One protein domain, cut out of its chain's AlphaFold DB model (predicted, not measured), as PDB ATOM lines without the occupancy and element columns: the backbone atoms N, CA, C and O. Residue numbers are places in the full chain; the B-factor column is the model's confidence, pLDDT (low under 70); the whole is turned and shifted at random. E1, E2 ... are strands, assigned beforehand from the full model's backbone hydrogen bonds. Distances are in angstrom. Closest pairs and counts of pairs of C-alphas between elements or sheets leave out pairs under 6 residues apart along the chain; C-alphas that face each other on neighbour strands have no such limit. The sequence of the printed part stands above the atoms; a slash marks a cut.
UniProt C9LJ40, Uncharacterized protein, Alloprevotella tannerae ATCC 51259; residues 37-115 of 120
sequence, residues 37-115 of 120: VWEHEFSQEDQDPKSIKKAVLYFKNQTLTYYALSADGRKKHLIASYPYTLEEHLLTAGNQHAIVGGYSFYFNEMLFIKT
ATOM      1  N   VAL A  37     -38.472  43.380 -32.369       95.25
ATOM      2  CA  VAL A  37     -39.284  42.995 -33.528       95.25
ATOM      3  C   VAL A  37     -40.001  44.224 -34.069       95.25
ATOM      4  O   VAL A  37     -40.663  44.947 -33.316       95.25
ATOM      5  N   TRP A  38     -39.907  44.425 -35.379       96.12
ATOM      6  CA  TRP A  38     -40.521  45.544 -36.083       96.12
ATOM      7  C   TRP A  38     -41.391  45.027 -37.217       96.12
ATOM      8  O   TRP A  38     -40.982  44.125 -37.944       96.12
ATOM      9  N   GLU A  39     -42.584  45.587 -37.367       95.38
ATOM     10  CA  GLU A  39     -43.581  45.102 -38.320       95.38
ATOM     11  C   GLU A  39     -44.009  46.218 -39.278       95.38
ATOM     12  O   GLU A  39     -44.189  47.368 -38.874       95.38
ATOM     13  N   HIS A  40     -44.191  45.854 -40.542       94.44
ATOM     14  CA  HIS A  40     -44.899  46.634 -41.549       94.44
ATOM     15  C   HIS A  40     -46.157  45.857 -41.946       94.44
ATOM     16  O   HIS A  40     -46.066  44.673 -42.279       94.44
ATOM     17  N   GLU A  41     -47.325  46.498 -41.899       91.00
ATOM     18  CA  GLU A  41     -48.578  45.917 -42.392       91.00
ATOM     19  C   GLU A  41     -48.881  46.468 -43.786       91.00
ATOM     20  O   GLU A  41     -48.959  47.683 -43.964       91.00
ATOM     21  N   PHE A  42     -49.066  45.576 -44.760       85.94
ATOM     22  CA  PHE A  42     -49.457  45.970 -46.112       85.94
ATOM     23  C   PHE A  42     -50.914  46.445 -46.137       85.94
ATOM     24  O   PHE A  42     -51.742  45.970 -45.353       85.94
ATOM     25  N   SER A  43     -51.242  47.361 -47.050       76.94
ATOM     26  CA  SER A  43     -52.609  47.858 -47.219       76.94
ATOM     27  C   SER A  43     -53.555  46.729 -47.668       76.94
ATOM     28  O   SER A  43     -53.118  45.739 -48.250       76.94
ATOM     29  N   GLN A  44     -54.859  46.837 -47.384       65.75
ATOM     30  CA  GLN A  44     -55.839  45.825 -47.816       65.75
ATOM     31  C   GLN A  44     -56.001  45.761 -49.343       65.75
ATOM     32  O   GLN A  44     -56.405  44.724 -49.858       65.75
ATOM     33  N   GLU A  45     -55.674  46.840 -50.056       57.88
ATOM     34  CA  GLU A  45     -55.775  46.922 -51.518       57.88
ATOM     35  C   GLU A  45     -54.681  46.094 -52.220       57.88
ATOM     36  O   GLU A  45     -54.888  45.633 -53.340       57.88
ATOM     37  N   ASP A  46     -53.580  45.804 -51.520       55.44
ATOM     38  CA  ASP A  46     -52.464  44.974 -51.994       55.44
ATOM     39  C   ASP A  46     -52.570  43.498 -51.546       55.44
ATOM     40  O   ASP A  46     -51.712  42.672 -51.873       55.44
ATOM     41  N   GLN A  47     -53.600  43.141 -50.767       55.31
ATOM     42  CA  GLN A  47     -53.738  41.820 -50.146       55.31
ATOM     43  C   GLN A  47     -54.599  40.866 -50.987       55.31
ATOM     44  O   GLN A  47     -55.827  40.932 -50.978       55.31
ATOM     45  N   ASP A  48     -53.979  39.859 -51.607       59.22
ATOM     46  CA  ASP A  48     -54.685  38.609 -51.923       59.22
ATOM     47  C   ASP A  48     -54.939  37.859 -50.589       59.22
ATOM     48  O   ASP A  48     -54.015  37.730 -49.778       59.22
ATOM     49  N   PRO A  49     -56.155  37.357 -50.298       53.66
ATOM     50  CA  PRO A  49     -56.475  36.644 -49.054       53.66
ATOM     51  C   PRO A  49     -55.604  35.405 -48.765       53.66
ATOM     52  O   PRO A  49     -55.621  34.896 -47.641       53.66
ATOM     53  N   LYS A  50     -54.822  34.912 -49.736       56.59
ATOM     54  CA  LYS A  50     -53.818  33.843 -49.551       56.59
ATOM     55  C   LYS A  50     -52.365  34.340 -49.484       56.59
ATOM     56  O   LYS A  50     -51.451  33.515 -49.434       56.59
ATOM     57  N   SER A  51     -52.145  35.651 -49.481       70.50
ATOM     58  CA  SER A  51     -50.829  36.277 -49.639       70.50
ATOM     59  C   SER A  51     -50.197  36.761 -48.326       70.50
ATOM     60  O   SER A  51     -50.611  36.396 -47.218       70.50
ATOM     61  N   ILE A  52     -49.113  37.521 -48.473       77.06
ATOM     62  CA  ILE A  52     -48.308  38.097 -47.400       77.06
ATOM     63  C   ILE A  52     -49.037  39.328 -46.852       77.06
ATOM     64  O   ILE A  52     -49.364  40.242 -47.597       77.06
ATOM     65  N   LYS A  53     -49.264  39.373 -45.538       84.50
ATOM     66  CA  LYS A  53     -49.941  40.493 -44.859       84.50
ATOM     67  C   LYS A  53     -48.981  41.422 -44.135       84.50
ATOM     68  O   LYS A  53     -49.290  42.597 -43.942       84.50
ATOM     69  N   LYS A  54     -47.830  40.896 -43.711       89.81
ATOM     70  CA  LYS A  54     -46.839  41.680 -42.981       89.81
ATOM     71  C   LYS A  54     -45.422  41.376 -43.421       89.81
ATOM     72  O   LYS A  54     -45.088  40.233 -43.730       89.81
ATOM     73  N   ALA A  55     -44.596  42.401 -43.346       93.31
ATOM     74  CA  ALA A  55     -43.150  42.311 -43.351       93.31
ATOM     75  C   ALA A  55     -42.651  42.449 -41.902       93.31
ATOM     76  O   ALA A  55     -43.200  43.235 -41.129       93.31
ATOM     77  N   VAL A  56     -41.635  41.677 -41.515       95.12
ATOM     78  CA  VAL A  56     -41.090  41.676 -40.150       95.12
ATOM     79  C   VAL A  56     -39.573  41.745 -40.172       95.12
ATOM     80  O   VAL A  56     -38.931  40.908 -40.803       95.12
ATOM     81  N   LEU A  57     -39.009  42.694 -39.432       96.38
ATOM     82  CA  LEU A  57     -37.586  42.740 -39.112       96.38
ATOM     83  C   LEU A  57     -37.382  42.240 -37.685       96.38
ATOM     84  O   LEU A  57     -38.006  42.741 -36.746       96.38
ATOM     85  N   TYR A  58     -36.506  41.255 -37.528       96.06
ATOM     86  CA  TYR A  58     -36.091  40.741 -36.230       96.06
ATOM     87  C   TYR A  58     -34.583  40.883 -36.069       96.06
ATOM     88  O   TYR A  58     -33.816  40.435 -36.922       96.06
ATOM     89  N   PHE A  59     -34.174  41.502 -34.970       95.44
ATOM     90  CA  PHE A  59     -32.780  41.769 -34.650       95.44
ATOM     91  C   PHE A  59     -32.320  40.825 -33.547       95.44
ATOM     92  O   PHE A  59     -32.875  40.837 -32.446       95.44
ATOM     93  N   LYS A  60     -31.319  40.000 -33.849       94.88
ATOM     94  CA  LYS A  60     -30.736  39.074 -32.880       94.88
ATOM     95  C   LYS A  60     -29.294  38.742 -33.221       94.88
ATOM     96  O   LYS A  60     -28.997  38.465 -34.381       94.88
ATOM     97  N   ASN A  61     -28.422  38.672 -32.224       93.38
ATOM     98  CA  ASN A  61     -27.013  38.320 -32.355       93.38
ATOM     99  C   ASN A  61     -26.333  39.125 -33.477       93.38
ATOM    100  O   ASN A  61     -25.684  38.546 -34.348       93.38
ATOM    101  N   GLN A  62     -26.550  40.447 -33.507       92.69
ATOM    102  CA  GLN A  62     -26.022  41.344 -34.556       92.69
ATOM    103  C   GLN A  62     -26.464  40.979 -35.988       92.69
ATOM    104  O   GLN A  62     -25.839  41.371 -36.973       92.69
ATOM    105  N   THR A  63     -27.566  40.239 -36.120       96.25
ATOM    106  CA  THR A  63     -28.167  39.852 -37.397       96.25
ATOM    107  C   THR A  63     -29.566  40.451 -37.513       96.25
ATOM    108  O   THR A  63     -30.409  40.263 -36.634       96.25
ATOM    109  N   LEU A  64     -29.818  41.170 -38.607       96.56
ATOM    110  CA  LEU A  64     -31.149  41.589 -39.031       96.56
ATOM    111  C   LEU A  64     -31.709  40.478 -39.910       96.56
ATOM    112  O   LEU A  64     -31.146  40.160 -40.957       96.56
ATOM    113  N   THR A  65     -32.826  39.895 -39.491       97.00
ATOM    114  CA  THR A  65     -33.548  38.890 -40.271       97.00
ATOM    115  C   THR A  65     -34.864  39.472 -40.760       97.00
ATOM    116  O   THR A  65     -35.681  39.927 -39.960       97.00
ATOM    117  N   TYR A  66     -35.065  39.447 -42.073       95.56
ATOM    118  CA  TYR A  66     -36.239  39.986 -42.742       95.56
ATOM    119  C   TYR A  66     -37.165  38.853 -43.197       95.56
ATOM    120  O   TYR A  66     -36.776  38.002 -44.000       95.56
ATOM    121  N   TYR A  67     -38.398  38.853 -42.694       94.19
ATOM    122  CA  TYR A  67     -39.430  37.876 -43.018       94.19
ATOM    123  C   TYR A  67     -40.660  38.505 -43.673       94.19
ATOM    124  O   TYR A  67     -41.062  39.619 -43.343       94.19
ATOM    125  N   ALA A  68     -41.326  37.716 -44.509       91.44
ATOM    126  CA  ALA A  68     -42.723  37.892 -44.879       91.44
ATOM    127  C   ALA A  68     -43.611  36.937 -44.068       91.44
ATOM    128  O   ALA A  68     -43.295  35.753 -43.912       91.44
ATOM    129  N   LEU A  69     -44.742  37.440 -43.584       89.25
ATOM    130  CA  LEU A  69     -45.774  36.667 -42.898       89.25
ATOM    131  C   LEU A  69     -47.019  36.518 -43.758       89.25
ATOM    132  O   LEU A  69     -47.546  37.509 -44.267       89.25
ATOM    133  N   SER A  70     -47.538  35.295 -43.838       83.50
ATOM    134  CA  SER A  70     -48.853  35.029 -44.425       83.50
ATOM    135  C   SER A  70     -49.975  35.761 -43.685       83.50
ATOM    136  O   SER A  70     -49.845  36.128 -42.515       83.50
ATOM    137  N   ALA A  71     -51.115  35.925 -44.354       76.31
ATOM    138  CA  ALA A  71     -52.306  36.564 -43.798       76.31
ATOM    139  C   ALA A  71     -52.804  35.966 -42.471       76.31
ATOM    140  O   ALA A  71     -53.290  36.706 -41.612       76.31
ATOM    141  N   ASP A  72     -52.635  34.657 -42.272       76.44
ATOM    142  CA  ASP A  72     -52.969  33.956 -41.024       76.44
ATOM    143  C   ASP A  72     -51.865  34.033 -39.947       76.44
ATOM    144  O   ASP A  72     -52.041  33.516 -38.844       76.44
ATOM    145  N   GLY A  73     -50.720  34.651 -40.261       73.69
ATOM    146  CA  GLY A  73     -49.548  34.778 -39.393       73.69
ATOM    147  C   GLY A  73     -48.804  33.468 -39.111       73.69
ATOM    148  O   GLY A  73     -47.864  33.468 -38.317       73.69
ATOM    149  N   ARG A  74     -49.209  32.347 -39.723       80.56
ATOM    150  CA  ARG A  74     -48.661  31.013 -39.420       80.56
ATOM    151  C   ARG A  74     -47.429  30.679 -40.245       80.56
ATOM    152  O   ARG A  74     -46.543  29.986 -39.749       80.56
ATOM    153  N   LYS A  75     -47.365  31.138 -41.497       81.81
ATOM    154  CA  LYS A  75     -46.229  30.882 -42.385       81.81
ATOM    155  C   LYS A  75     -45.274  32.065 -42.350       81.81
ATOM    156  O   LYS A  75     -45.673  33.207 -42.571       81.81
ATOM    157  N   LYS A  76     -44.006  31.752 -42.088       89.62
ATOM    158  CA  LYS A  76     -42.875  32.680 -42.128       89.62
ATOM    159  C   LYS A  76     -42.038  32.350 -43.352       89.62
ATOM    160  O   LYS A  76     -41.575  31.221 -43.491       89.62
ATOM    161  N   HIS A  77     -41.842  33.332 -44.215       89.44
ATOM    162  CA  HIS A  77     -40.977  33.228 -45.380       89.44
ATOM    163  C   HIS A  77     -39.755  34.105 -45.140       89.44
ATOM    164  O   HIS A  77     -39.893  35.318 -45.001       89.44
ATOM    165  N   LEU A  78     -38.572  33.497 -45.037       93.12
ATOM    166  CA  LEU A  78     -37.321  34.246 -44.950       93.12
ATOM    167  C   LEU A  78     -37.090  34.963 -46.282       93.12
ATOM    168  O   LEU A  78     -37.008  34.310 -47.319       93.12
ATOM    169  N   ILE A  79     -36.998  36.289 -46.239       92.81
ATOM    170  CA  ILE A  79     -36.656  37.115 -47.399       92.81
ATOM    171  C   ILE A  79     -35.142  37.270 -47.457       92.81
ATOM    172  O   ILE A  79     -34.523  36.982 -48.477       92.81
ATOM    173  N   ALA A  80     -34.547  37.713 -46.350       94.62
ATOM    174  CA  ALA A  80     -33.115  37.934 -46.269       94.62
ATOM    175  C   ALA A  80     -32.618  37.931 -44.824       94.62
ATOM    176  O   ALA A  80     -33.386  38.103 -43.876       94.62
ATOM    177  N   SER A  81     -31.310  37.761 -44.666       96.50
ATOM    178  CA  SER A  81     -30.623  37.871 -43.387       96.50
ATOM    179  C   SER A  81     -29.277  38.538 -43.611       96.50
ATOM    180  O   SER A  81     -28.535  38.135 -44.510       96.50
ATOM    181  N   TYR A  82     -28.983  39.568 -42.825       94.81
ATOM    182  CA  TYR A  82     -27.769  40.361 -42.957       94.81
ATOM    183  C   TYR A  82     -27.141  40.593 -41.584       94.81
ATOM    184  O   TYR A  82     -27.876  40.820 -40.618       94.81
ATOM    185  N   PRO A  83     -25.802  40.626 -41.478       96.19
ATOM    186  CA  PRO A  83     -25.188  41.304 -40.347       96.19
ATOM    187  C   PRO A  83     -25.642  42.769 -40.350       96.19
ATOM    188  O   PRO A  83     -25.817  43.362 -41.422       96.19
ATOM    189  N   TYR A  84     -25.845  43.347 -39.167       95.69
ATOM    190  CA  TYR A  84     -26.172  44.763 -39.044       95.69
ATOM    191  C   TYR A  84     -25.238  45.488 -38.081       95.69
ATOM    192  O   TYR A  84     -24.747  44.916 -37.107       95.69
ATOM    193  N   THR A  85     -25.047  46.775 -38.339       94.44
ATOM    194  CA  THR A  85     -24.442  47.718 -37.398       94.44
ATOM    195  C   THR A  85     -25.440  48.822 -37.074       94.44
ATOM    196  O   THR A  85     -26.316  49.145 -37.880       94.44
ATOM    197  N   LEU A  86     -25.335  49.375 -35.867       92.62
ATOM    198  CA  LEU A  86     -26.089  50.546 -35.440       92.62
ATOM    199  C   LEU A  86     -25.107  51.539 -34.826       92.62
ATOM    200  O   LEU A  86     -24.624  51.329 -33.714       92.62
ATOM    201  N   GLU A  87     -24.813  52.601 -35.565       90.50
ATOM    202  CA  GLU A  87     -23.967  53.703 -35.110       90.50
ATOM    203  C   GLU A  87     -24.864  54.902 -34.824       90.50
ATOM    204  O   GLU A  87     -25.453  55.481 -35.736       90.50
ATOM    205  N   GLU A  88     -25.020  55.228 -33.540       86.94
ATOM    206  CA  GLU A  88     -26.005  56.198 -33.046       86.94
ATOM    207  C   GLU A  88     -27.436  55.839 -33.493       86.94
ATOM    208  O   GLU A  88     -28.120  55.065 -32.822       86.94
ATOM    209  N   HIS A  89     -27.895  56.371 -34.627       89.19
ATOM    210  CA  HIS A  89     -29.215  56.096 -35.214       89.19
ATOM    211  C   HIS A  89     -29.135  55.519 -36.621       89.19
ATOM    212  O   HIS A  89     -30.170  55.203 -37.204       89.19
ATOM    213  N   LEU A  90     -27.935  55.385 -37.180       93.19
ATOM    214  CA  LEU A  90     -27.734  54.851 -38.513       93.19
ATOM    215  C   LEU A  90     -27.636  53.327 -38.443       93.19
ATOM    216  O   LEU A  90     -26.612  52.766 -38.054       93.19
ATOM    217  N   LEU A  91     -28.716  52.661 -38.837       94.88
ATOM    218  CA  LEU A  91     -28.729  51.232 -39.116       94.88
ATOM    219  C   LEU A  91     -28.118  50.991 -40.494       94.88
ATOM    220  O   LEU A  91     -28.581  51.559 -41.483       94.88
ATOM    221  N   THR A  92     -27.139  50.095 -40.564       95.31
ATOM    222  CA  THR A  92     -26.616  49.550 -41.823       95.31
ATOM    223  C   THR A  92     -26.807  48.040 -41.830       95.31
ATOM    224  O   THR A  92     -26.390  47.367 -40.891       95.31
ATOM    225  N   ALA A  93     -27.440  47.500 -42.873       94.94
ATOM    226  CA  ALA A  93     -27.647  46.061 -43.054       94.94
ATOM    227  C   ALA A  93     -27.616  45.709 -44.549       94.94
ATOM    228  O   ALA A  93     -28.447  46.180 -45.330       94.94
ATOM    229  N   GLY A  94     -26.651  44.887 -44.968       90.38
ATOM    230  CA  GLY A  94     -26.384  44.675 -46.395       90.38
ATOM    231  C   GLY A  94     -26.020  45.994 -47.091       90.38
ATOM    232  O   GLY A  94     -25.175  46.734 -46.599       90.38
ATOM    233  N   ASN A  95     -26.692  46.303 -48.204       90.75
ATOM    234  CA  ASN A  95     -26.526  47.568 -48.942       90.75
ATOM    235  C   ASN A  95     -27.576  48.630 -48.556       90.75
ATOM    236  O   ASN A  95     -27.778  49.593 -49.292       90.75
ATOM    237  N   GLN A  96     -28.312  48.414 -47.464       93.44
ATOM    238  CA  GLN A  96     -29.393  49.288 -47.020       93.44
ATOM    239  C   GLN A  96     -28.958  50.085 -45.794       93.44
ATOM    240  O   GLN A  96     -28.299  49.559 -44.892       93.44
ATOM    241  N   HIS A  97     -29.392  51.342 -45.751       94.19
ATOM    242  CA  HIS A  97     -29.167  52.252 -44.635       94.19
ATOM    243  C   HIS A  97     -30.497  52.842 -44.171       94.19
ATOM    244  O   HIS A  97     -31.354  53.165 -44.995       94.19
ATOM    245  N   ALA A  98     -30.670  52.995 -42.861       94.12
ATOM    246  CA  ALA A  98     -31.885  53.547 -42.274       94.12
ATOM    247  C   ALA A  98     -31.579  54.393 -41.038       94.12
ATOM    248  O   ALA A  98     -30.704  54.052 -40.248       94.12
ATOM    249  N   ILE A  99     -32.343  55.469 -40.844       93.31
ATOM    250  CA  ILE A  99     -32.316  56.253 -39.605       93.31
ATOM    251  C   ILE A  99     -33.385  55.712 -38.660       93.31
ATOM    252  O   ILE A  99     -34.580  55.801 -38.940       93.31
ATOM    253  N   VAL A 100     -32.946  55.146 -37.540       92.50
ATOM    254  CA  VAL A 100     -33.801  54.488 -36.554       92.50
ATOM    255  C   VAL A 100     -34.340  55.504 -35.552       92.50
ATOM    256  O   VAL A 100     -33.606  56.026 -34.714       92.50
ATOM    257  N   GLY A 101     -35.646  55.769 -35.617       87.25
ATOM    258  CA  GLY A 101     -36.359  56.531 -34.593       87.25
ATOM    259  C   GLY A 101     -36.764  55.668 -33.395       87.25
ATOM    260  O   GLY A 101     -36.677  54.442 -33.421       87.25
ATOM    261  N   GLY A 102     -37.277  56.299 -32.334       86.31
ATOM    262  CA  GLY A 102     -37.668  55.584 -31.108       86.31
ATOM    263  C   GLY A 102     -38.758  54.510 -31.285       86.31
ATOM    264  O   GLY A 102     -38.763  53.524 -30.547       86.31
ATOM    265  N   TYR A 103     -39.658  54.674 -32.263       90.81
ATOM    266  CA  TYR A 103     -40.810  53.778 -32.483       90.81
ATOM    267  C   TYR A 103     -41.033  53.354 -33.933       90.81
ATOM    268  O   TYR A 103     -41.855  52.476 -34.186       90.81
ATOM    269  N   SER A 104     -40.349  53.973 -34.894       94.38
ATOM    270  CA  SER A 104     -40.485  53.611 -36.304       94.38
ATOM    271  C   SER A 104     -39.243  53.991 -37.098       94.38
ATOM    272  O   SER A 104     -38.483  54.866 -36.674       94.38
ATOM    273  N   PHE A 105     -39.045  53.332 -38.237       95.31
ATOM    274  CA  PHE A 105     -38.083  53.738 -39.259       95.31
ATOM    275  C   PHE A 105     -38.445  53.157 -40.624       95.31
ATOM    276  O   PHE A 105     -39.183  52.177 -40.717       95.31
ATOM    277  N   TYR A 106     -37.912  53.765 -41.682       94.88
ATOM    278  CA  TYR A 106     -38.027  53.236 -43.036       94.88
ATOM    279  C   TYR A 106     -36.876  52.287 -43.340       94.88
ATOM    280  O   TYR A 106     -35.719  52.619 -43.097       94.88
ATOM    281  N   PHE A 107     -37.188  51.131 -43.913       94.25
ATOM    282  CA  PHE A 107     -36.204  50.167 -44.388       94.25
ATOM    283  C   PHE A 107     -36.741  49.498 -45.642       94.25
ATOM    284  O   PHE A 107     -37.894  49.072 -45.655       94.25
ATOM    285  N   ASN A 108     -35.930  49.416 -46.700       90.94
ATOM    286  CA  ASN A 108     -36.361  48.861 -47.984       90.94
ATOM    287  C   ASN A 108     -37.711  49.452 -48.455       90.94
ATOM    288  O   ASN A 108     -38.653  48.717 -48.744       90.94
ATOM    289  N   GLU A 109     -37.808  50.787 -48.431       90.50
ATOM    290  CA  GLU A 109     -38.989  51.571 -48.843       90.50
ATOM    291  C   GLU A 109     -40.275  51.328 -48.023       90.50
ATOM    292  O   GLU A 109     -41.326  51.878 -48.341       90.50
ATOM    293  N   MET A 110     -40.205  50.577 -46.919       93.25
ATOM    294  CA  MET A 110     -41.348  50.281 -46.050       93.25
ATOM    295  C   MET A 110     -41.174  50.916 -44.672       93.25
ATOM    296  O   MET A 110     -40.089  50.873 -44.090       93.25
ATOM    297  N   LEU A 111     -42.253  51.486 -44.130       95.00
ATOM    298  CA  LEU A 111     -42.285  51.980 -42.753       95.00
ATOM    299  C   LEU A 111     -42.499  50.811 -41.791       95.00
ATOM    300  O   LEU A 111     -43.566  50.194 -41.788       95.00
ATOM    301  N   PHE A 112     -41.508  50.553 -40.948       96.25
ATOM    302  CA  PHE A 112     -41.567  49.562 -39.885       96.25
ATOM    303  C   PHE A 112     -41.861  50.228 -38.546       96.25
ATOM    304  O   PHE A 112     -41.238  51.230 -38.188       96.25
ATOM    305  N   ILE A 113     -42.782  49.643 -37.784       95.56
ATOM    306  CA  ILE A 113     -43.175  50.106 -36.451       95.56
ATOM    307  C   ILE A 113     -42.656  49.122 -35.402       95.56
ATOM    308  O   ILE A 113     -42.798  47.904 -35.547       95.56
ATOM    309  N   LYS A 114     -42.060  49.648 -34.328       94.25
ATOM    310  CA  LYS A 114     -41.560  48.848 -33.208       94.25
ATOM    311  C   LYS A 114     -42.723  48.167 -32.505       94.25
ATOM    312  O   LYS A 114     -43.687  48.820 -32.105       94.25
ATOM    313  N   THR A 115     -42.611  46.864 -32.295       92.62
ATOM    314  CA  THR A 115     -43.590  46.113 -31.507       92.62
ATOM    315  C   THR A 115     -43.125  45.950 -30.061       92.62
ATOM    316  O   THR A 115     -41.970  46.195 -29.718       92.62
TER     317      THR A 115
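What this domain is: This is residues 37 to 115 of the 120 residues of an uncharacterized protein of Alloprevotella tannerae ATCC 51259 (UniProt C9LJ40). One sheet of eight strands curls round into a small, nearly closed barrel, with its edge strands E6 and E7 near each other along the seam. The long strands E2 and E3 run along the longest axis, with the link from E1 to E2 towards one end and the turn between E4 and E5 towards the other, while E4 bends and takes the sheet round to E5 and E6. The printed part has 79 residues, no named helix and eight named strands, E1 to E8 along the chain; the sheet's order is E6 E5 E4 E3 E2 E1 E8 E7, antiparallel throughout, and the class is all strand. The whole is compact, with a radius of gyration of the C-alphas of 12.8 A, and elongated, spanning 39 by 22 by 20 A.

How they stand to each other: E1, residues 37 to 41, and E2, residues 52 to 60, form a hairpin, with N 40 and O 55 2.9 A apart, within hydrogen-bond range. E3, residues 63 to 70, is the next antiparallel neighbour, with N 56 and O 67 at 2.8 A. E4, residues 76 to 87, bends by 66 degrees at residue 79; it pairs with E3 over residues 76 to 83, where N 66 and O 80 are 2.8 A apart. Over residues 84 to 87 it pairs with E5, residues 90 to 93, with N 92 and O 85 at 3.0 A. E6, residues 96 to 99, follows, with N 98 and O 91 at 2.9 A. E1 to E6 are a meander, each strand the antiparallel neighbour of the one before. E7, residues 104 to 107, and E8, residues 110 to 114, form a hairpin, with N 112 and O 105 at 2.8 A. E8 is also the neighbour of E1, with N 113 and O 39 at 2.9 A. This is a folded sheet, bent back on itself: E6 and E5 face E3, E2, E1, E8 and E7, with E4 as the hinge. The closest C-alphas of E6 and E7, those of Ala 98 and Phe 107, are 5.9 A apart. E2 and E6 are apart.

Where its parts are: E1 begins at C-alpha 37, (-39.284, 42.995, -33.528). E2 is 22.8 A from first to last C-alpha, E3 22.4 A and E4 29.1 A. E4 ends at C-alpha 87, (-23.967, 53.703, -35.110). E8 ends at C-alpha 114, (-41.560, 48.848, -33.208).

The domain as a whole: The two C-alphas farthest apart are those of Pro 49 and Glu 88, at 39.6 A. The printed part has no cut, and no link is long. Confidence is low, under 70, at residues 44 to 50; the mean pLDDT of the printed part is 88.2.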